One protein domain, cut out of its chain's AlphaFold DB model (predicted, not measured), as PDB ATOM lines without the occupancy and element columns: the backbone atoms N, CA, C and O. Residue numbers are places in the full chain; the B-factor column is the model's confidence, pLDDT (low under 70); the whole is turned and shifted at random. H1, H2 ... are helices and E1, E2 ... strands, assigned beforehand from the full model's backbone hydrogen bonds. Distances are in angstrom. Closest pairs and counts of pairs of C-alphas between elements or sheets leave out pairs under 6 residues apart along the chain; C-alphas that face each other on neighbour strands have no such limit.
ATOM      1  N   GLU A 109     207.663 -92.762 301.218       83.94
ATOM      2  CA  GLU A 109     209.039 -92.849 301.679       83.94
ATOM      3  C   GLU A 109     209.165 -93.484 303.062       83.94
ATOM      4  O   GLU A 109     209.989 -94.385 303.217       83.94
ATOM      5  N   ALA A 110     208.411 -92.990 304.044       89.38
ATOM      6  CA  ALA A 110     208.350 -93.482 305.418       89.38
ATOM      7  C   ALA A 110     207.150 -92.859 306.150       89.38
ATOM      8  O   ALA A 110     206.707 -91.762 305.800       89.38
ATOM      9  N   ASP A 111     206.671 -93.503 307.212       92.38
ATOM     10  CA  ASP A 111     205.559 -92.964 308.010       92.38
ATOM     11  C   ASP A 111     205.913 -91.616 308.668       92.38
ATOM     12  O   ASP A 111     205.108 -90.682 308.670       92.38
ATOM     13  N   VAL A 112     207.137 -91.490 309.202       95.75
ATOM     14  CA  VAL A 112     207.646 -90.249 309.809       95.75
ATOM     15  C   VAL A 112     209.077 -89.979 309.352       95.75
ATOM     16  O   VAL A 112     209.957 -90.826 309.482       95.75
ATOM     17  N   ILE A 113     209.339 -88.768 308.865       96.81
ATOM     18  CA  ILE A 113     210.679 -88.304 308.491       96.81
ATOM     19  C   ILE A 113     211.089 -87.182 309.436       96.81
ATOM     20  O   ILE A 113     210.390 -86.177 309.559       96.81
ATOM     21  N   VAL A 114     212.234 -87.345 310.091       97.56
ATOM     22  CA  VAL A 114     212.776 -86.381 311.052       97.56
ATOM     23  C   VAL A 114     214.026 -85.742 310.468       97.56
ATOM     24  O   VAL A 114     215.015 -86.434 310.224       97.56
ATOM     25  N   GLU A 115     214.001 -84.427 310.279       97.44
ATOM     26  CA  GLU A 115     215.178 -83.640 309.910       97.44
ATOM     27  C   GLU A 115     215.903 -83.193 311.185       97.44
ATOM     28  O   GLU A 115     215.360 -82.451 312.012       97.44
ATOM     29  N   ARG A 116     217.142 -83.650 311.359       93.81
ATOM     30  CA  ARG A 116     218.009 -83.272 312.479       93.81
ATOM     31  C   ARG A 116     218.616 -81.882 312.255       93.81
ATOM     32  O   ARG A 116     218.617 -81.349 311.148       93.81
ATOM     33  N   SER A 117     219.158 -81.280 313.312       91.62
ATOM     34  CA  SER A 117     219.774 -79.943 313.241       91.62
ATOM     35  C   SER A 117     220.977 -79.867 312.289       91.62
ATOM     36  O   SER A 117     221.276 -78.799 311.762       91.62
ATOM     37  N   ASP A 118     221.630 -81.000 312.025       92.00
ATOM     38  CA  ASP A 118     222.707 -81.163 311.040       92.00
ATOM     39  C   ASP A 118     222.195 -81.391 309.597       92.00
ATOM     40  O   ASP A 118     222.991 -81.691 308.713       92.00
ATOM     41  N   GLN A 119     220.886 -81.236 309.350       91.81
ATOM     42  CA  GLN A 119     220.198 -81.443 308.059       91.81
ATOM     43  C   GLN A 119     220.166 -82.895 307.570       91.81
ATOM     44  O   GLN A 119     219.679 -83.185 306.475       91.81
ATOM     45  N   THR A 120     220.651 -83.835 308.377       92.94
ATOM     46  CA  THR A 120     220.504 -85.253 308.071       92.94
ATOM     47  C   THR A 120     219.098 -85.733 308.434       92.94
ATOM     48  O   THR A 120     218.426 -85.173 309.304       92.94
ATOM     49  N   HIS A 121     218.639 -86.782 307.756       95.06
ATOM     50  CA  HIS A 121     217.269 -87.268 307.874       95.06
ATOM     51  C   HIS A 121     217.233 -88.663 308.490       95.06
ATOM     52  O   HIS A 121     218.016 -89.532 308.107       95.06
ATOM     53  N   MET A 122     216.301 -88.881 309.417       95.50
ATOM     54  CA  MET A 122     215.912 -90.210 309.889       95.50
ATOM     55  C   MET A 122     214.554 -90.565 309.290       95.50
ATOM     56  O   MET A 122     213.591 -89.821 309.464       95.50
ATOM     57  N   HIS A 123     214.478 -91.706 308.610       96.00
ATOM     58  CA  HIS A 123     213.245 -92.227 308.026       96.00
ATOM     59  C   HIS A 123     212.710 -93.331 308.935       96.00
ATOM     60  O   HIS A 123     213.376 -94.348 309.118       96.00
ATOM     61  N   LEU A 124     211.555 -93.108 309.550       96.00
ATOM     62  CA  LEU A 124     210.991 -93.963 310.587       96.00
ATOM     63  C   LEU A 124     209.752 -94.678 310.061       96.00
ATOM     64  O   LEU A 124     208.763 -94.040 309.703       96.00
ATOM     65  N   GLU A 125     209.812 -96.001 310.073       94.00
ATOM     66  CA  GLU A 125     208.721 -96.870 309.659       94.00
ATOM     67  C   GLU A 125     208.054 -97.485 310.888       94.00
ATOM     68  O   GLU A 125     208.636 -98.359 311.541       94.00
ATOM     69  N   ALA A 126     206.864 -97.006 311.240       93.06
ATOM     70  CA  ALA A 126     206.188 -97.371 312.471       93.06
ATOM     71  C   ALA A 126     205.343 -98.640 312.297       93.06
ATOM     72  O   ALA A 126     204.672 -98.878 311.295       93.06
ATOM     73  N   MET A 127     205.371 -99.505 313.305       90.06
ATOM     74  CA  MET A 127     204.641-100.763 313.316       90.06
ATOM     75  C   MET A 127     203.960-100.966 314.656       90.06
ATOM     76  O   MET A 127     204.623-101.024 315.687       90.06
ATOM     77  N   CYS A 128     202.651-101.193 314.614       90.81
ATOM     78  CA  CYS A 128     201.900-101.700 315.753       90.81
ATOM     79  C   CYS A 128     201.894-103.231 315.744       90.81
ATOM     80  O   CYS A 128     201.503-103.873 314.755       90.81
ATOM     81  N   VAL A 129     202.343-103.834 316.844       85.81
ATOM     82  CA  VAL A 129     202.313-105.280 317.048       85.81
ATOM     83  C   VAL A 129     201.286-105.613 318.115       85.81
ATOM     84  O   VAL A 129     201.471-105.319 319.290       85.81
ATOM     85  N   MET A 130     200.225-106.278 317.666       84.75
ATOM     86  CA  MET A 130     199.159-106.830 318.490       84.75
ATOM     87  C   MET A 130     198.966-108.292 318.066       84.75
ATOM     88  O   MET A 130     198.472-108.543 316.961       84.75
ATOM     89  N   PRO A 131     199.456-109.266 318.843       73.50
ATOM     90  CA  PRO A 131     199.272-110.672 318.532       73.50
ATOM     91  C   PRO A 131     197.802-111.064 318.708       73.50
ATOM     92  O   PRO A 131     197.143-110.670 319.663       73.50
ATOM     93  N   SER A 132     197.296-111.886 317.793       72.19
ATOM     94  CA  SER A 132     196.034-112.596 317.985       72.19
ATOM     95  C   SER A 132     196.379-114.010 318.431       72.19
ATOM     96  O   SER A 132     196.909-114.800 317.645       72.19
ATOM     97  N   PHE A 133     196.161-114.305 319.711       69.94
ATOM     98  CA  PHE A 133     196.316-115.660 320.228       69.94
ATOM     99  C   PHE A 133     195.014-116.441 320.027       69.94
ATOM    100  O   PHE A 133     193.942-115.879 320.256       69.94
ATOM    101  N   PRO A 134     195.081-117.717 319.608       68.88
ATOM    102  CA  PRO A 134     193.913-118.584 319.610       68.88
ATOM    103  C   PRO A 134     193.308-118.665 321.013       68.88
ATOM    104  O   PRO A 134     194.032-118.630 322.011       68.88
ATOM    105  N   GLU A 135     191.987-118.810 321.093       66.12
ATOM    106  CA  GLU A 135     191.326-119.065 322.370       66.12
ATOM    107  C   GLU A 135     191.796-120.404 322.959       66.12
ATOM    108  O   GLU A 135     192.030-121.382 322.239       66.12
ATOM    109  N   SER A 136     191.945-120.446 324.285       66.06
ATOM    110  CA  SER A 136     192.261-121.678 325.005       66.06
ATOM    111  C   SER A 136     191.150-122.703 324.778       66.06
ATOM    112  O   SER A 136     189.992-122.463 325.122       66.06
ATOM    113  N   GLN A 137     191.507-123.864 324.231       58.53
ATOM    114  CA  GLN A 137     190.624-125.024 324.261       58.53
ATOM    115  C   GLN A 137     190.645-125.608 325.684       58.53
ATOM    116  O   GLN A 137     191.710-125.836 326.263       58.53
ATOM    117  N   ASP A 138     189.460-125.823 326.254       66.81
ATOM    118  CA  ASP A 138     189.228-126.489 327.545       66.81
ATOM    119  C   ASP A 138     189.694-125.747 328.815       66.81
ATOM    120  O   ASP A 138     189.930-126.371 329.852       66.81
ATOM    121  N   GLY A 139     189.824-124.414 328.776       62.91
ATOM    122  CA  GLY A 139     190.086-123.597 329.974       62.91
ATOM    123  C   GLY A 139     191.470-123.801 330.603       62.91
ATOM    124  O   GLY A 139     191.721-123.347 331.720       62.91
ATOM    125  N   LYS A 140     192.388-124.476 329.899       61.91
ATOM    126  CA  LYS A 140     193.778-124.657 330.333       61.91
ATOM    127  C   LYS A 140     194.635-123.480 329.860       61.91
ATOM    128  O   LYS A 140     194.527-123.092 328.696       61.91
ATOM    129  N   PRO A 141     195.517-122.916 330.701       58.25
ATOM    130  CA  PRO A 141     196.454-121.895 330.247       58.25
ATOM    131  C   PRO A 141     197.371-122.483 329.164       58.25
ATOM    132  O   PRO A 141     198.112-123.432 329.416       58.25
ATOM    133  N   VAL A 142     197.300-121.931 327.949       64.06
ATOM    134  CA  VAL A 142     198.170-122.302 326.826       64.06
ATOM    135  C   VAL A 142     199.268-121.252 326.710       64.06
ATOM    136  O   VAL A 142     198.992-120.074 326.497       64.06
ATOM    137  N   VAL A 143     200.523-121.675 326.855       61.88
ATOM    138  CA  VAL A 143     201.685-120.810 326.623       61.88
ATOM    139  C   VAL A 143     202.044-120.872 325.141       61.88
ATOM    140  O   VAL A 143     202.449-121.921 324.639       61.88
ATOM    141  N   TYR A 144     201.919-119.747 324.436       63.16
ATOM    142  CA  TYR A 144     202.303-119.637 323.030       63.16
ATOM    143  C   TYR A 144     203.732-119.101 322.904       63.16
ATOM    144  O   TYR A 144     204.020-117.969 323.282       63.16
ATOM    145  N   SER A 145     204.642-119.891 322.327       56.22
ATOM    146  CA  SER A 145     205.974-119.396 321.960       56.22
ATOM    147  C   SER A 145     205.911-118.693 320.602       56.22
ATOM    148  O   SER A 145     205.802-119.339 319.558       56.22
ATOM    149  N   VAL A 146     205.995-117.363 320.597       58.81
ATOM    150  CA  VAL A 146     206.013-116.557 319.367       58.81
ATOM    151  C   VAL A 146     207.457-116.415 318.869       58.81
ATOM    152  O   VAL A 146     208.152-115.447 319.164       58.81
ATOM    153  N   LYS A 147     207.944-117.399 318.104       55.34
ATOM    154  CA  LYS A 147     209.277-117.340 317.475       55.34
ATOM    155  C   LYS A 147     209.213-116.623 316.123       55.34
ATOM    156  O   LYS A 147     208.895-117.227 315.106       55.34
ATOM    157  N   THR A 148     209.574-115.344 316.086       52.97
ATOM    158  CA  THR A 148     209.509-114.489 314.879       52.97
ATOM    159  C   THR A 148     210.493-114.864 313.756       52.97
ATOM    160  O   THR A 148     210.335-114.403 312.627       52.97
ATOM    161  N   HIS A 149     211.493-115.720 314.015       50.34
ATOM    162  CA  HIS A 149     212.486-116.147 313.015       50.34
ATOM    163  C   HIS A 149     212.042-117.341 312.152       50.34
ATOM    164  O   HIS A 149     212.622-117.540 311.090       50.34
ATOM    165  N   THR A 150     211.011-118.095 312.549       46.12
ATOM    166  CA  THR A 150     210.454-119.235 311.785       46.12
ATOM    167  C   THR A 150     209.051-118.967 311.241       46.12
ATOM    168  O   THR A 150     208.390-119.883 310.765       46.12
ATOM    169  N   GLN A 151     208.546-117.739 311.352       49.19
ATOM    170  CA  GLN A 151     207.170-117.440 310.970       49.19
ATOM    171  C   GLN A 151     207.058-117.107 309.479       49.19
ATOM    172  O   GLN A 151     207.337-115.989 309.050       49.19
ATOM    173  N   ASP A 152     206.544-118.067 308.714       50.31
ATOM    174  CA  ASP A 152     205.947-117.834 307.391       50.31
ATOM    175  C   ASP A 152     204.585-117.124 307.494       50.31
ATOM    176  O   ASP A 152     204.012-116.694 306.495       50.31
ATOM    177  N   ALA A 153     204.071-116.961 308.720       53.59
ATOM    178  CA  ALA A 153     202.845-116.231 308.993       53.59
ATOM    179  C   ALA A 153     202.965-114.775 308.490       53.59
ATOM    180  O   ALA A 153     203.853-114.042 308.954       53.59
ATOM    181  N   PRO A 154     202.050-114.317 307.609       53.06
ATOM    182  CA  PRO A 154     202.059-112.956 307.061       53.06
ATOM    183  C   PRO A 154     202.014-111.842 308.116       53.06
ATOM    184  O   PRO A 154     202.401-110.708 307.840       53.06
ATOM    185  N   SER A 155     201.530-112.153 309.322       53.88
ATOM    186  CA  SER A 155     201.398-111.231 310.451       53.88
ATOM    187  C   SER A 155     202.679-111.051 311.274       53.88
ATOM    188  O   SER A 155     202.719-110.157 312.121       53.88
ATOM    189  N   SER A 156     203.725-111.852 311.041       66.50
ATOM    190  CA  SER A 156     204.983-111.735 311.785       66.50
ATOM    191  C   SER A 156     205.698-110.417 311.492       66.50
ATOM    192  O   SER A 156     205.632-109.889 310.382       66.50
ATOM    193  N   ILE A 157     206.439-109.898 312.475       70.50
ATOM    194  CA  ILE A 157     207.238-108.669 312.316       70.50
ATOM    195  C   ILE A 157     208.207-108.809 311.135       70.50
ATOM    196  O   ILE A 157     208.346-107.892 310.334       70.50
ATOM    197  N   ARG A 158     208.809-109.994 310.968       71.44
ATOM    198  CA  ARG A 158     209.695-110.302 309.841       71.44
ATOM    199  C   ARG A 158     208.978-110.189 308.491       71.44
ATOM    200  O   ARG A 158     209.497-109.526 307.600       71.44
ATOM    201  N   GLN A 159     207.802-110.797 308.330       69.31
ATOM    202  CA  GLN A 159     207.053-110.732 307.067       69.31
ATOM    203  C   GLN A 159     206.476-109.335 306.806       69.31
ATOM    204  O   GLN A 159     206.503-108.867 305.668       69.31
ATOM    205  N   LYS A 160     206.025-108.623 307.850       74.50
ATOM    206  CA  LYS A 160     205.625-107.211 307.751       74.50
ATOM    207  C   LYS A 160     206.784-106.351 307.243       74.50
ATOM    208  O   LYS A 160     206.593-105.567 306.318       74.50
ATOM    209  N   LEU A 161     207.986-106.553 307.783       77.12
ATOM    210  CA  LEU A 161     209.191-105.853 307.347       77.12
ATOM    211  C   LEU A 161     209.568-106.158 305.906       77.12
ATOM    212  O   LEU A 161     209.734-105.230 305.119       77.12
ATOM    213  N   LEU A 162     209.641-107.437 305.539       77.81
ATOM    214  CA  LEU A 162     209.933-107.834 304.162       77.81
ATOM    215  C   LEU A 162     208.896-107.267 303.192       77.81
ATOM    216  O   LEU A 162     209.264-106.732 302.155       77.81
ATOM    217  N   ARG A 163     207.608-107.266 303.557       78.94
ATOM    218  CA  ARG A 163     206.557-106.640 302.749       78.94
ATOM    219  C   ARG A 163     206.787-105.140 302.560       78.94
ATOM    220  O   ARG A 163     206.621-104.660 301.440       78.94
ATOM    221  N   LYS A 164     207.156-104.400 303.608       78.88
ATOM    222  CA  LYS A 164     207.451-102.963 303.489       78.88
ATOM    223  C   LYS A 164     208.680-102.697 302.616       78.88
ATOM    224  O   LYS A 164     208.649-101.817 301.761       78.88
ATOM    225  N   ILE A 165     209.732-103.504 302.765       80.06
ATOM    226  CA  ILE A 165     210.956-103.391 301.960       80.06
ATOM    227  C   ILE A 165     210.680-103.737 300.491       80.06
ATOM    228  O   ILE A 165     210.945-102.929 299.605       80.06
ATOM    229  N   GLU A 166     210.147-104.928 300.229       80.00
ATOM    230  CA  GLU A 166     210.070-105.513 298.888       80.00
ATOM    231  C   GLU A 166     208.836-105.050 298.107       80.00
ATOM    232  O   GLU A 166     208.922-104.866 296.896       80.00
ATOM    233  N   LYS A 167     207.685-104.855 298.770       77.75
ATOM    234  CA  LYS A 167     206.438-104.454 298.088       77.75
ATOM    235  C   LYS A 167     206.166-102.956 298.136       77.75
ATOM    236  O   LYS A 167     205.547-102.448 297.211       77.75
ATOM    237  N   GLN A 168     206.555-102.271 299.213       76.81
ATOM    238  CA  GLN A 168     206.267-100.838 299.395       76.81
ATOM    239  C   GLN A 168     207.488 -99.948 299.124       76.81
ATOM    240  O   GLN A 168     207.331 -98.747 298.951       76.81
ATOM    241  N   GLY A 169     208.697-100.515 299.050       78.44
ATOM    242  CA  GLY A 169     209.913 -99.788 298.682       78.44
ATOM    243  C   GLY A 169     210.436 -98.797 299.732       78.44
ATOM    244  O   GLY A 169     211.455 -98.153 299.479       78.44
ATOM    245  N   GLN A 170     209.815 -98.696 300.911       78.12
ATOM    246  CA  GLN A 170     210.069 -97.634 301.903       78.12
ATOM    247  C   GLN A 170     211.512 -97.633 302.461       78.12
ATOM    248  O   GLN A 170     212.102 -96.584 302.711       78.12
ATOM    249  N   MET A 171     212.152 -98.805 302.543       84.00
ATOM    250  CA  MET A 171     213.527 -98.979 303.053       84.00
ATOM    251  C   MET A 171     214.514 -99.451 301.969       84.00
ATOM    252  O   MET A 171     215.519-100.100 302.252       84.00
ATOM    253  N   SER A 172     214.213 -99.162 300.702       83.75
ATOM    254  CA  SER A 172     215.007 -99.626 299.553       83.75
ATOM    255  C   SER A 172     216.163 -98.696 299.159       83.75
ATOM    256  O   SER A 172     216.990 -99.082 298.330       83.75
ATOM    257  N   LYS A 173     216.252 -97.495 299.752       88.62
ATOM    258  CA  LYS A 173     217.251 -96.455 299.433       88.62
ATOM    259  C   LYS A 173     218.399 -96.412 300.463       88.62
ATOM    260  O   LYS A 173     218.122 -96.622 301.646       88.62
ATOM    261  N   PRO A 174     219.644 -96.076 300.059       90.00
ATOM    262  CA  PRO A 174     220.813 -95.971 300.944       90.00
ATOM    263  C   PRO A 174     220.753 -94.724 301.842       90.00
ATOM    264  O   PRO A 174     221.400 -93.716 301.583       90.00
ATOM    265  N   ARG A 175     219.946 -94.785 302.901       91.12
ATOM    266  CA  ARG A 175     219.729 -93.694 303.866       91.12
ATOM    267  C   ARG A 175     219.476 -94.249 305.264       91.12
ATOM    268  O   ARG A 175     219.408 -95.462 305.452       91.12
ATOM    269  N   GLU A 176     219.328 -93.374 306.253       93.50
ATOM    270  CA  GLU A 176     219.085 -93.782 307.638       93.50
ATOM    271  C   GLU A 176     217.636 -94.227 307.874       93.50
ATOM    272  O   GLU A 176     216.825 -93.502 308.453       93.50
ATOM    273  N   ASN A 177     217.314 -95.438 307.427       93.81
ATOM    274  CA  ASN A 177     216.011 -96.037 307.684       93.81
ATOM    275  C   ASN A 177     216.004 -96.733 309.050       93.81
ATOM    276  O   ASN A 177     216.896 -97.528 309.354       93.81
ATOM    277  N   PHE A 178     214.979 -96.482 309.852       94.56
ATOM    278  CA  PHE A 178     214.707 -97.185 311.096       94.56
ATOM    279  C   PHE A 178     213.334 -97.822 311.041       94.56
ATOM    280  O   PHE A 178     212.364 -97.225 310.584       94.56
ATOM    281  N   VAL A 179     213.251 -99.016 311.604       92.88
ATOM    282  CA  VAL A 179     211.972 -99.641 311.922       92.88
ATOM    283  C   VAL A 179     211.649 -99.304 313.359       92.88
ATOM    284  O   VAL A 179     212.497 -99.464 314.233       92.88
ATOM    285  N   VAL A 180     210.425 -98.870 313.603       94.38
ATOM    286  CA  VAL A 180     209.938 -98.458 314.908       94.38
ATOM    287  C   VAL A 180     208.780 -99.368 315.309       94.38
ATOM    288  O   VAL A 180     207.714 -99.312 314.716       94.38
ATOM    289  N   VAL A 181     208.984-100.231 316.300       92.44
ATOM    290  CA  VAL A 181     208.023-101.266 316.701       92.44
ATOM    291  C   VAL A 181     207.401-100.926 318.049       92.44
ATOM    292  O   VAL A 181     208.086-100.926 319.068       92.44
ATOM    293  N   GLU A 182     206.094-100.701 318.071       93.38
ATOM    294  CA  GLU A 182     205.325-100.685 319.310       93.38
ATOM    295  C   GLU A 182     204.813-102.087 319.638       93.38
ATOM    296  O   GLU A 182     204.118-102.719 318.837       93.38
ATOM    297  N   LEU A 183     205.119-102.554 320.846       91.31
ATOM    298  CA  LEU A 183     204.513-103.741 321.440       91.31
ATOM    299  C   LEU A 183     203.234-103.311 322.154       91.31
ATOM    300  O   LEU A 183     203.252-102.892 323.315       91.31
ATOM    301  N   ASN A 184     202.122-103.371 321.432       90.06
ATOM    302  CA  ASN A 184     200.842-102.837 321.876       90.06
ATOM    303  C   ASN A 184     199.914-103.932 322.428       90.06
ATOM    304  O   ASN A 184     198.725-103.974 322.134       90.06
ATOM    305  N   ASP A 185     200.468-104.854 323.217       85.75
ATOM    306  CA  ASP A 185     199.688-105.870 323.919       85.75
ATOM    307  C   ASP A 185     200.412-106.323 325.192       85.75
ATOM    308  O   ASP A 185     201.606-106.621 325.181       85.75
ATOM    309  N   THR A 186     199.682-106.384 326.305       83.12
ATOM    310  CA  THR A 186     200.204-106.761 327.627       83.12
ATOM    311  C   THR A 186     200.860-108.135 327.681       83.12
ATOM    312  O   THR A 186     201.704-108.360 328.538       83.12
ATOM    313  N   SER A 187     200.480-109.045 326.791       77.69
ATOM    314  CA  SER A 187     201.004-110.413 326.731       77.69
ATOM    315  C   SER A 187     202.407-110.526 326.128       77.69
ATOM    316  O   SER A 187     203.006-111.594 326.207       77.69
ATOM    317  N   ILE A 188     202.917-109.462 325.496       76.94
ATOM    318  CA  ILE A 188     204.240-109.442 324.840       76.94
ATOM    319  C   ILE A 188     205.135-108.286 325.301       76.94
ATOM    320  O   ILE A 188     206.296-108.202 324.897       76.94
ATOM    321  N   VAL A 189     204.599-107.374 326.114       82.12
ATOM    322  CA  VAL A 189     205.364-106.295 326.753       82.12
ATOM    323  C   VAL A 189     206.461-106.902 327.620       82.12
ATOM    324  O   VAL A 189     206.234-107.889 328.309       82.12
ATOM    325  N   GLY A 190     207.664-106.331 327.576       75.44
ATOM    326  CA  GLY A 190     208.831-106.886 328.270       75.44
ATOM    327  C   GLY A 190     209.468-108.122 327.615       75.44
ATOM    328  O   GLY A 190     210.681-108.275 327.724       75.44
ATOM    329  N   ASP A 191     208.710-108.916 326.853       71.19
ATOM    330  CA  ASP A 191     209.134-110.233 326.343       71.19
ATOM    331  C   ASP A 191     209.624-110.229 324.881       71.19
ATOM    332  O   ASP A 191     209.944-111.270 324.296       71.19
ATOM    333  N   PHE A 192     209.715-109.056 324.252       74.19
ATOM    334  CA  PHE A 192     210.275-108.925 322.908       74.19
ATOM    335  C   PHE A 192     211.798-108.795 322.923       74.19
ATOM    336  O   PHE A 192     212.369-107.854 323.483       74.19
ATOM    337  N   HIS A 193     212.450-109.690 322.184       70.06
ATOM    338  CA  HIS A 193     213.887-109.661 321.962       70.06
ATOM    339  C   HIS A 193     214.208-109.784 320.474       70.06
ATOM    340  O   HIS A 193     213.744-110.700 319.789       70.06
ATOM    341  N   VAL A 194     215.072-108.898 319.976       67.25
ATOM    342  CA  VAL A 194     215.712-109.093 318.674       67.25
ATOM    343  C   VAL A 194     216.875-110.061 318.868       67.25
ATOM    344  O   VAL A 194     217.917-109.701 319.413       67.25
ATOM    345  N   LEU A 195     216.676-111.315 318.467       61.09
ATOM    346  CA  LEU A 195     217.662-112.370 318.682       61.09
ATOM    347  C   LEU A 195     218.804-112.271 317.661       61.09
ATOM    348  O   LEU A 195     218.581-112.385 316.455       61.09
ATOM    349  N   SER A 196     220.036-112.121 318.154       51.41
ATOM    350  CA  SER A 196     221.257-112.532 317.445       51.41
ATOM    351  C   SER A 196     221.252-114.050 317.202       51.41
ATOM    352  O   SER A 196     220.537-114.769 317.898       51.41
ATOM    353  N   SER A 197     222.047-114.572 316.258       43.28
ATOM    354  CA  SER A 197     222.035-115.987 315.806       43.28
ATOM    355  C   SER A 197     222.518-117.029 316.830       43.28
ATOM    356  O   SER A 197     222.911-118.149 316.495       43.28
ATOM    357  N   LEU A 198     222.516-116.642 318.093       45.06
ATOM    358  CA  LEU A 198     223.204-117.262 319.194       45.06
ATOM    359  C   LEU A 198     222.375-118.390 319.780       45.06
ATOM    360  O   LEU A 198     221.706-118.231 320.795       45.06
ATOM    361  N   SER A 199     222.533-119.568 319.196       45.28
ATOM    362  CA  SER A 199     222.610-120.752 320.045       45.28
ATOM    363  C   SER A 199     223.828-120.699 320.997       45.28
ATOM    364  O   SER A 199     223.796-121.371 322.019       45.28
ATOM    365  N   ASP A 200     224.857-119.866 320.722       39.09
ATOM    366  CA  ASP A 200     226.195-119.967 321.358       39.09
ATOM    367  C   ASP A 200     226.696-118.712 322.130       39.09
ATOM    368  O   ASP A 200     227.847-118.672 322.558       39.09
ATOM    369  N   GLY A 201     225.884-117.666 322.327       54.28
ATOM    370  CA  GLY A 201     226.239-116.492 323.156       54.28
ATOM    371  C   GLY A 201     227.285-115.488 322.603       54.28
ATOM    372  O   GLY A 201     227.688-115.524 321.444       54.28
ATOM    373  N   TYR A 202     227.674-114.502 323.426       56.00
ATOM    374  CA  TYR A 202     228.671-113.466 323.092       56.00
ATOM    375  C   TYR A 202     230.026-114.109 322.767       56.00
ATOM    376  O   TYR A 202     230.602-114.796 323.610       56.00
ATOM    377  N   LYS A 203     230.548-113.895 321.554       62.09
ATOM    378  CA  LYS A 203     231.818-114.495 321.138       62.09
ATOM    379  C   LYS A 203     232.964-113.557 321.478       62.09
ATOM    380  O   LYS A 203     233.007-112.414 321.031       62.09
ATOM    381  N   VAL A 204     233.913-114.078 322.246       56.16
ATOM    382  CA  VAL A 204     235.217-113.461 322.479       56.16
ATOM    383  C   VAL A 204     236.216-114.208 321.606       56.16
ATOM    384  O   VAL A 204     236.557-115.354 321.887       56.16
ATOM    385  N   SER A 205     236.657-113.593 320.515       60.69
ATOM    386  CA  SER A 205     237.703-114.148 319.659       60.69
ATOM    387  C   SER A 205     239.063-113.589 320.088       60.69
ATOM    388  O   SER A 205     239.361-112.402 319.933       60.69
ATOM    389  N   GLY A 206     239.899-114.458 320.663       48.59
ATOM    390  CA  GLY A 206     241.314-114.185 320.927       48.59
ATOM    391  C   GLY A 206     242.193-114.535 319.720       48.59
ATOM    392  O   GLY A 206     241.824-115.381 318.905       48.59
ATOM    393  N   CYS A 207     243.378-113.927 319.602       45.78
ATOM    394  CA  CYS A 207     244.442-114.453 318.736       45.78
ATOM    395  C   CYS A 207     245.780-114.541 319.472       45.78
ATOM    396  O   CYS A 207     246.146-113.636 320.214       45.78
ATOM    397  N   ARG A 208     246.482-115.635 319.143       48.25
ATOM    398  CA  ARG A 208     247.905-116.022 319.273       48.25
ATOM    399  C   ARG A 208     248.666-115.792 320.587       48.25
ATOM    400  O   ARG A 208     249.527-116.618 320.863       48.25
ATOM    401  N   GLU A 209     248.350-114.798 321.410       57.03
ATOM    402  CA  GLU A 209     248.969-114.605 322.729       57.03
ATOM    403  C   GLU A 209     247.939-114.793 323.855       57.03
ATOM    404  O   GLU A 209     246.863-114.183 323.816       57.03
ATOM    405  N   PRO A 210     248.227-115.628 324.872       51.19
ATOM    406  CA  PRO A 210     247.321-115.823 325.996       51.19
ATOM    407  C   PRO A 210     247.106-114.499 326.751       51.19
ATOM    408  O   PRO A 210     248.055-113.888 327.231       51.19
ATOM    409  N   GLY A 211     245.846-114.056 326.845       56.84
ATOM    410  CA  GLY A 211     245.432-112.895 327.648       56.84
ATOM    411  C   GLY A 211     244.970-111.647 326.882       56.84
ATOM    412  O   GLY A 211     244.455-110.731 327.517       56.84
ATOM    413  N   LYS A 212     245.079-111.588 325.544       51.41
ATOM    414  CA  LYS A 212     244.564-110.453 324.744       51.41
ATOM    415  C   LYS A 212     243.286-110.809 323.977       51.41
ATOM    416  O   LYS A 212     243.297-111.623 323.054       51.41
ATOM    417  N   ILE A 213     242.184-110.151 324.336       54.03
ATOM    418  CA  ILE A 213     240.928-110.172 323.574       54.03
ATOM    419  C   ILE A 213     241.092-109.245 322.363       54.03
ATOM    420  O   ILE A 213     241.343-108.056 322.539       54.03
ATOM    421  N   LEU A 214     240.965-109.775 321.142       56.78
ATOM    422  CA  LEU A 214     241.126-108.995 319.906       56.78
ATOM    423  C   LEU A 214     239.801-108.481 319.351       56.78
ATOM    424  O   LEU A 214     239.742-107.366 318.838       56.78
ATOM    425  N   ARG A 215     238.733-109.273 319.467       56.62
ATOM    426  CA  ARG A 215     237.365-108.852 319.161       56.62
ATOM    427  C   ARG A 215     236.389-109.550 320.087       56.62
ATOM    428  O   ARG A 215     236.534-110.730 320.396       56.62
ATOM    429  N   SER A 216     235.375-108.815 320.503       57.94
ATOM    430  CA  SER A 216     234.300-109.340 321.321       57.94
ATOM    431  C   SER A 216     232.973-108.773 320.823       57.94
ATOM    432  O   SER A 216     232.874-107.587 320.507       57.94
ATOM    433  N   GLY A 217     231.968-109.630 320.648       67.88
ATOM    434  CA  GLY A 217     230.701-109.209 320.060       67.88
ATOM    435  C   GLY A 217     229.730-110.348 319.784       67.88
ATOM    436  O   GLY A 217     230.054-111.531 319.879       67.88
ATOM    437  N   TYR A 218     228.507-109.964 319.437       71.12
ATOM    438  CA  TYR A 218     227.462-110.896 319.038       71.12
ATOM    439  C   TYR A 218     227.604-111.292 317.562       71.12
ATOM    440  O   TYR A 218     227.990-110.480 316.720       71.12
ATOM    441  N   ASP A 219     227.285-112.549 317.254       73.44
ATOM    442  CA  ASP A 219     227.207-113.051 315.882       73.44
ATOM    443  C   ASP A 219     225.829-112.707 315.298       73.44
ATOM    444  O   ASP A 219     224.789-113.181 315.761       73.44
ATOM    445  N   TRP A 220     225.819-111.837 314.291       75.81
ATOM    446  CA  TRP A 220     224.595-111.360 313.643       75.81
ATOM    447  C   TRP A 220     224.319-112.055 312.305       75.81
ATOM    448  O   TRP A 220     223.282-111.803 311.690       75.81
ATOM    449  N   SER A 221     225.197-112.968 311.876       75.88
ATOM    450  CA  SER A 221     225.213-113.531 310.517       75.88
ATOM    451  C   SER A 221     223.978-114.356 310.153       75.88
ATOM    452  O   SER A 221     223.632-114.449 308.980       75.88
ATOM    453  N   LYS A 222     223.284-114.939 311.143       72.00
ATOM    454  CA  LYS A 222     222.029-115.686 310.918       72.00
ATOM    455  C   LYS A 222     220.774-114.890 311.285       72.00
ATOM    456  O   LYS A 222     219.687-115.457 311.331       72.00
ATOM    457  N   THR A 223     220.910-113.600 311.583       74.12
ATOM    458  CA  THR A 223     219.754-112.723 311.802       74.12
ATOM    459  C   THR A 223     219.259-112.131 310.493       74.12
ATOM    460  O   THR A 223     219.985-112.107 309.499       74.12
ATOM    461  N   PHE A 224     218.045-111.577 310.507       76.69
ATOM    462  CA  PHE A 224     217.516-110.851 309.351       76.69
ATOM    463  C   PHE A 224     218.366-109.616 308.987       76.69
ATOM    464  O   PHE A 224     218.310-109.163 307.851       76.69
ATOM    465  N   LEU A 225     219.171-109.085 309.918       80.81
ATOM    466  CA  LEU A 225     220.049-107.940 309.666       80.81
ATOM    467  C   LEU A 225     221.182-108.273 308.685       80.81
ATOM    468  O   LEU A 225     221.685-107.378 308.016       80.81
ATOM    469  N   ALA A 226     221.563-109.550 308.576       81.31
ATOM    470  CA  ALA A 226     222.552-110.017 307.607       81.31
ATOM    471  C   ALA A 226     221.963-110.240 306.201       81.31
ATOM    472  O   ALA A 226     222.688-110.602 305.276       81.31
ATOM    473  N   TRP A 227     220.646-110.082 306.029       82.31
ATOM    474  CA  TRP A 227     219.986-110.343 304.754       82.31
ATOM    475  C   TRP A 227     220.160-109.163 303.789       82.31
ATOM    476  O   TRP A 227     220.086-108.012 304.226       82.31
ATOM    477  N   PRO A 228     220.301-109.405 302.469       84.75
ATOM    478  CA  PRO A 228     220.464-108.335 301.482       84.75
ATOM    479  C   PRO A 228     219.360-107.271 301.525       84.75
ATOM    480  O   PRO A 228     219.631-106.091 301.314       84.75
ATOM    481  N   GLN A 229     218.124-107.668 301.841       83.31
ATOM    482  CA  GLN A 229     216.978-106.767 301.971       83.31
ATOM    483  C   GLN A 229     217.150-105.730 303.088       83.31
ATOM    484  O   GLN A 229     216.655-104.614 302.970       83.31
ATOM    485  N   ALA A 230     217.857-106.075 304.167       83.94
ATOM    486  CA  ALA A 230     218.050-105.208 305.326       83.94
ATOM    487  C   ALA A 230     219.281-104.291 305.199       83.94
ATOM    488  O   ALA A 230     219.601-103.569 306.142       83.94
ATOM    489  N   ARG A 231     219.972-104.279 304.048       87.62
ATOM    490  CA  ARG A 231     221.242-103.548 303.860       87.62
ATOM    491  C   ARG A 231     221.168-102.046 304.159       87.62
ATOM    492  O   ARG A 231     222.160-101.462 304.576       87.62
ATOM    493  N   TYR A 232     219.999-101.432 303.970       90.94
ATOM    494  CA  TYR A 232     219.774-100.007 304.236       90.94
ATOM    495  C   TYR A 232     218.960 -99.741 305.504       90.94
ATOM    496  O   TYR A 232     218.566 -98.605 305.763       90.94
ATOM    497  N   LEU A 233     218.704-100.770 306.309       90.56
ATOM    498  CA  LEU A 233     218.126-100.605 307.632       90.56
ATOM    499  C   LEU A 233     219.245-100.219 308.603       90.56
ATOM    500  O   LEU A 233     220.112-101.042 308.890       90.56
ATOM    501  N   LYS A 234     219.220 -98.993 309.129       93.75
ATOM    502  CA  LYS A 234     220.178 -98.511 310.133       93.75
ATOM    503  C   LYS A 234     219.949 -99.151 311.494       93.75
ATOM    504  O   LYS A 234     220.906 -99.450 312.204       93.75
ATOM    505  N   GLY A 235     218.696 -99.387 311.869       91.62
ATOM    506  CA  GLY A 235     218.394-100.011 313.147       91.62
ATOM    507  C   GLY A 235     216.917-100.266 313.391       91.62
ATOM    508  O   GLY A 235     216.049 -99.896 312.603       91.62
ATOM    509  N   ILE A 236     216.658-100.906 314.524       91.62
ATOM    510  CA  ILE A 236     215.327-101.201 315.040       91.62
ATOM    511  C   ILE A 236     215.181-100.462 316.358       91.62
ATOM    512  O   ILE A 236     216.017-100.593 317.251       91.62
ATOM    513  N   ILE A 237     214.106 -99.708 316.477       94.44
ATOM    514  CA  ILE A 237     213.660 -99.056 317.695       94.44
ATOM    515  C   ILE A 237     212.426 -99.817 318.161       94.44
ATOM    516  O   ILE A 237     211.555-100.100 317.344       94.44
ATOM    517  N   TRP A 238     212.320-100.150 319.443       93.75
ATOM    518  CA  TRP A 238     211.092-100.738 319.973       93.75
ATOM    519  C   TRP A 238     210.742-100.222 321.359       93.75
ATOM    520  O   TRP A 238     211.619 -99.835 322.131       93.75
ATOM    521  N   PHE A 239     209.451-100.199 321.654       94.62
ATOM    522  CA  PHE A 239     208.902 -99.623 322.873       94.62
ATOM    523  C   PHE A 239     207.554-100.251 323.222       94.62
ATOM    524  O   PHE A 239     206.913-100.895 322.386       94.62
ATOM    525  N   ASP A 240     207.137-100.060 324.469       94.00
ATOM    526  CA  ASP A 240     206.063-100.841 325.064       94.00
ATOM    527  C   ASP A 240     204.873 -99.920 325.324       94.00
ATOM    528  O   ASP A 240     204.989 -98.927 326.042       94.00
ATOM    529  N   ARG A 241     203.715-100.258 324.741       92.88
ATOM    530  CA  ARG A 241     202.416 -99.639 325.057       92.88
ATOM    531  C   ARG A 241     202.401 -98.101 325.086       92.88
ATOM    532  O   ARG A 241     201.774 -97.498 325.963       92.88
ATOM    533  N   GLY A 242     203.063 -97.477 324.121       94.94
ATOM    534  CA  GLY A 242     203.097 -96.028 323.954       94.94
ATOM    535  C   GLY A 242     204.263 -95.313 324.636       94.94
ATOM    536  O   GLY A 242     204.486 -94.141 324.338       94.94
ATOM    537  N   ASP A 243     205.042 -95.980 325.494       95.69
ATOM    538  CA  ASP A 243     206.192 -95.366 326.175       95.69
ATOM    539  C   ASP A 243     207.416 -95.267 325.249       95.69
ATOM    540  O   ASP A 243     208.404 -95.995 325.372       95.69
ATOM    541  N   TYR A 244     207.345 -94.366 324.269       96.56
ATOM    542  CA  TYR A 244     208.437 -94.140 323.320       96.56
ATOM    543  C   TYR A 244     209.691 -93.530 323.972       96.56
ATOM    544  O   TYR A 244     210.792 -93.563 323.410       96.56
ATOM    545  N   GLU A 245     209.555 -92.955 325.163       94.31
ATOM    546  CA  GLU A 245     210.686 -92.398 325.897       94.31
ATOM    547  C   GLU A 245     211.599 -93.506 326.415       94.31
ATOM    548  O   GLU A 245     212.814 -93.421 326.243       94.31
ATOM    549  N   ALA A 246     211.013 -94.593 326.922       94.00
ATOM    550  CA  ALA A 246     211.720 -95.798 327.345       94.00
ATOM    551  C   ALA A 246     212.120 -96.733 326.183       94.00
ATOM    552  O   ALA A 246     212.406 -97.918 326.392       94.00
ATOM    553  N   ARG A 247     212.142 -96.233 324.939       94.44
ATOM    554  CA  ARG A 247     212.478 -97.045 323.764       94.44
ATOM    555  C   ARG A 247     213.866 -97.670 323.869       94.44
ATOM    556  O   ARG A 247     214.837 -97.077 324.341       94.44
ATOM    557  N   ARG A 248     213.970 -98.859 323.302       93.06
ATOM    558  CA  ARG A 248     215.202 -99.618 323.132       93.06
ATOM    559  C   ARG A 248     215.629 -99.539 321.674       93.06
ATOM    560  O   ARG A 248     214.787 -99.435 320.783       93.06
ATOM    561  N   VAL A 249     216.937 -99.556 321.431       91.94
ATOM    562  CA  VAL A 249     217.502 -99.389 320.088       91.94
ATOM    563  C   VAL A 249     218.537-100.471 319.821       91.94
ATOM    564  O   VAL A 249     219.452-100.680 320.615       91.94
ATOM    565  N   LEU A 250     218.412-101.122 318.669       88.88
ATOM    566  CA  LEU A 250     219.413-102.010 318.101       88.88
ATOM    567  C   LEU A 250     219.910-101.402 316.794       88.88
ATOM    568  O   LEU A 250     219.136-101.216 315.856       88.88
ATOM    569  N   ILE A 251     221.207-101.132 316.720       90.81
ATOM    570  CA  ILE A 251     221.849-100.670 315.491       90.81
ATOM    571  C   ILE A 251     222.254-101.880 314.654       90.81
ATOM    572  O   ILE A 251     222.820-102.842 315.174       90.81
ATOM    573  N   ASN A 252     221.958-101.830 313.358       88.00
ATOM    574  CA  ASN A 252     222.356-102.861 312.417       88.00
ATOM    575  C   ASN A 252     223.882-102.811 312.215       88.00
ATOM    576  O   ASN A 252     224.388-101.830 311.667       88.00
TER     577      ASN A 252
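AT A GLANCE: This is residues 109 to 252 of the 261 residues of an uncharacterized protein of Nitrospira sp (UniProt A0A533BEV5). What is the shape? With little regular structure, a strongly twisted five-stranded sheet has H1 over one face, residues 135 to 141 sticking out, and hairpin E4-E5 as an arm. What builds it? Of 144 printed residues, under half are in named elements, mostly strand: E1 E2 H1 E3 E4 E5 E6 E7; the mixed sheet's order is E1 E2 E3 E6 E7. How big? It is loose, radius of gyration of the C-alphas 18.1 A, spanning 61 by 43 by 30 A.

IN THESE COORDINATES: What comes first? E1, residues 110 to 116, begins at C-alpha (208.350, -93.482, 305.418); E2, 121 to 129, is 25.1 A long; H1 is 157 to 166; E3 is 177 to 183. What follows? E4 is 203 to 206, E5 213 to 217, E6 233 to 240, and E7, 248 to 251, ends at C-alpha (221.849, -100.670, 315.491).

HOW THE PARTS SIT: Which strands pair? Parallel neighbours are E2 and E3, N 127 to O 180 2.7 A, and E3 and E6, N 181 to O 237 2.8 A; antiparallel hairpins are E1 and E2, N 114 to O 122 2.9 A, E4 and E5, N 205 to O 215 2.9 A, and E6 and E7, N 236 to O 250 2.8 A. Where is H1? It is on the sheet, height 9.3 A, in a right-handed strand-helix-strand unit E2, H1, E3, two parallel neighbours with a helix between; every O i to N i+4 pair is within hydrogen-bond range.

THE WHOLE: Is it cut? The printed part has no cut; the long links are E2 to H1, E3 to E4 and E5 to E6. Where is confidence low? Residues 133 to 156, 159 and 194 to 217 are under 70.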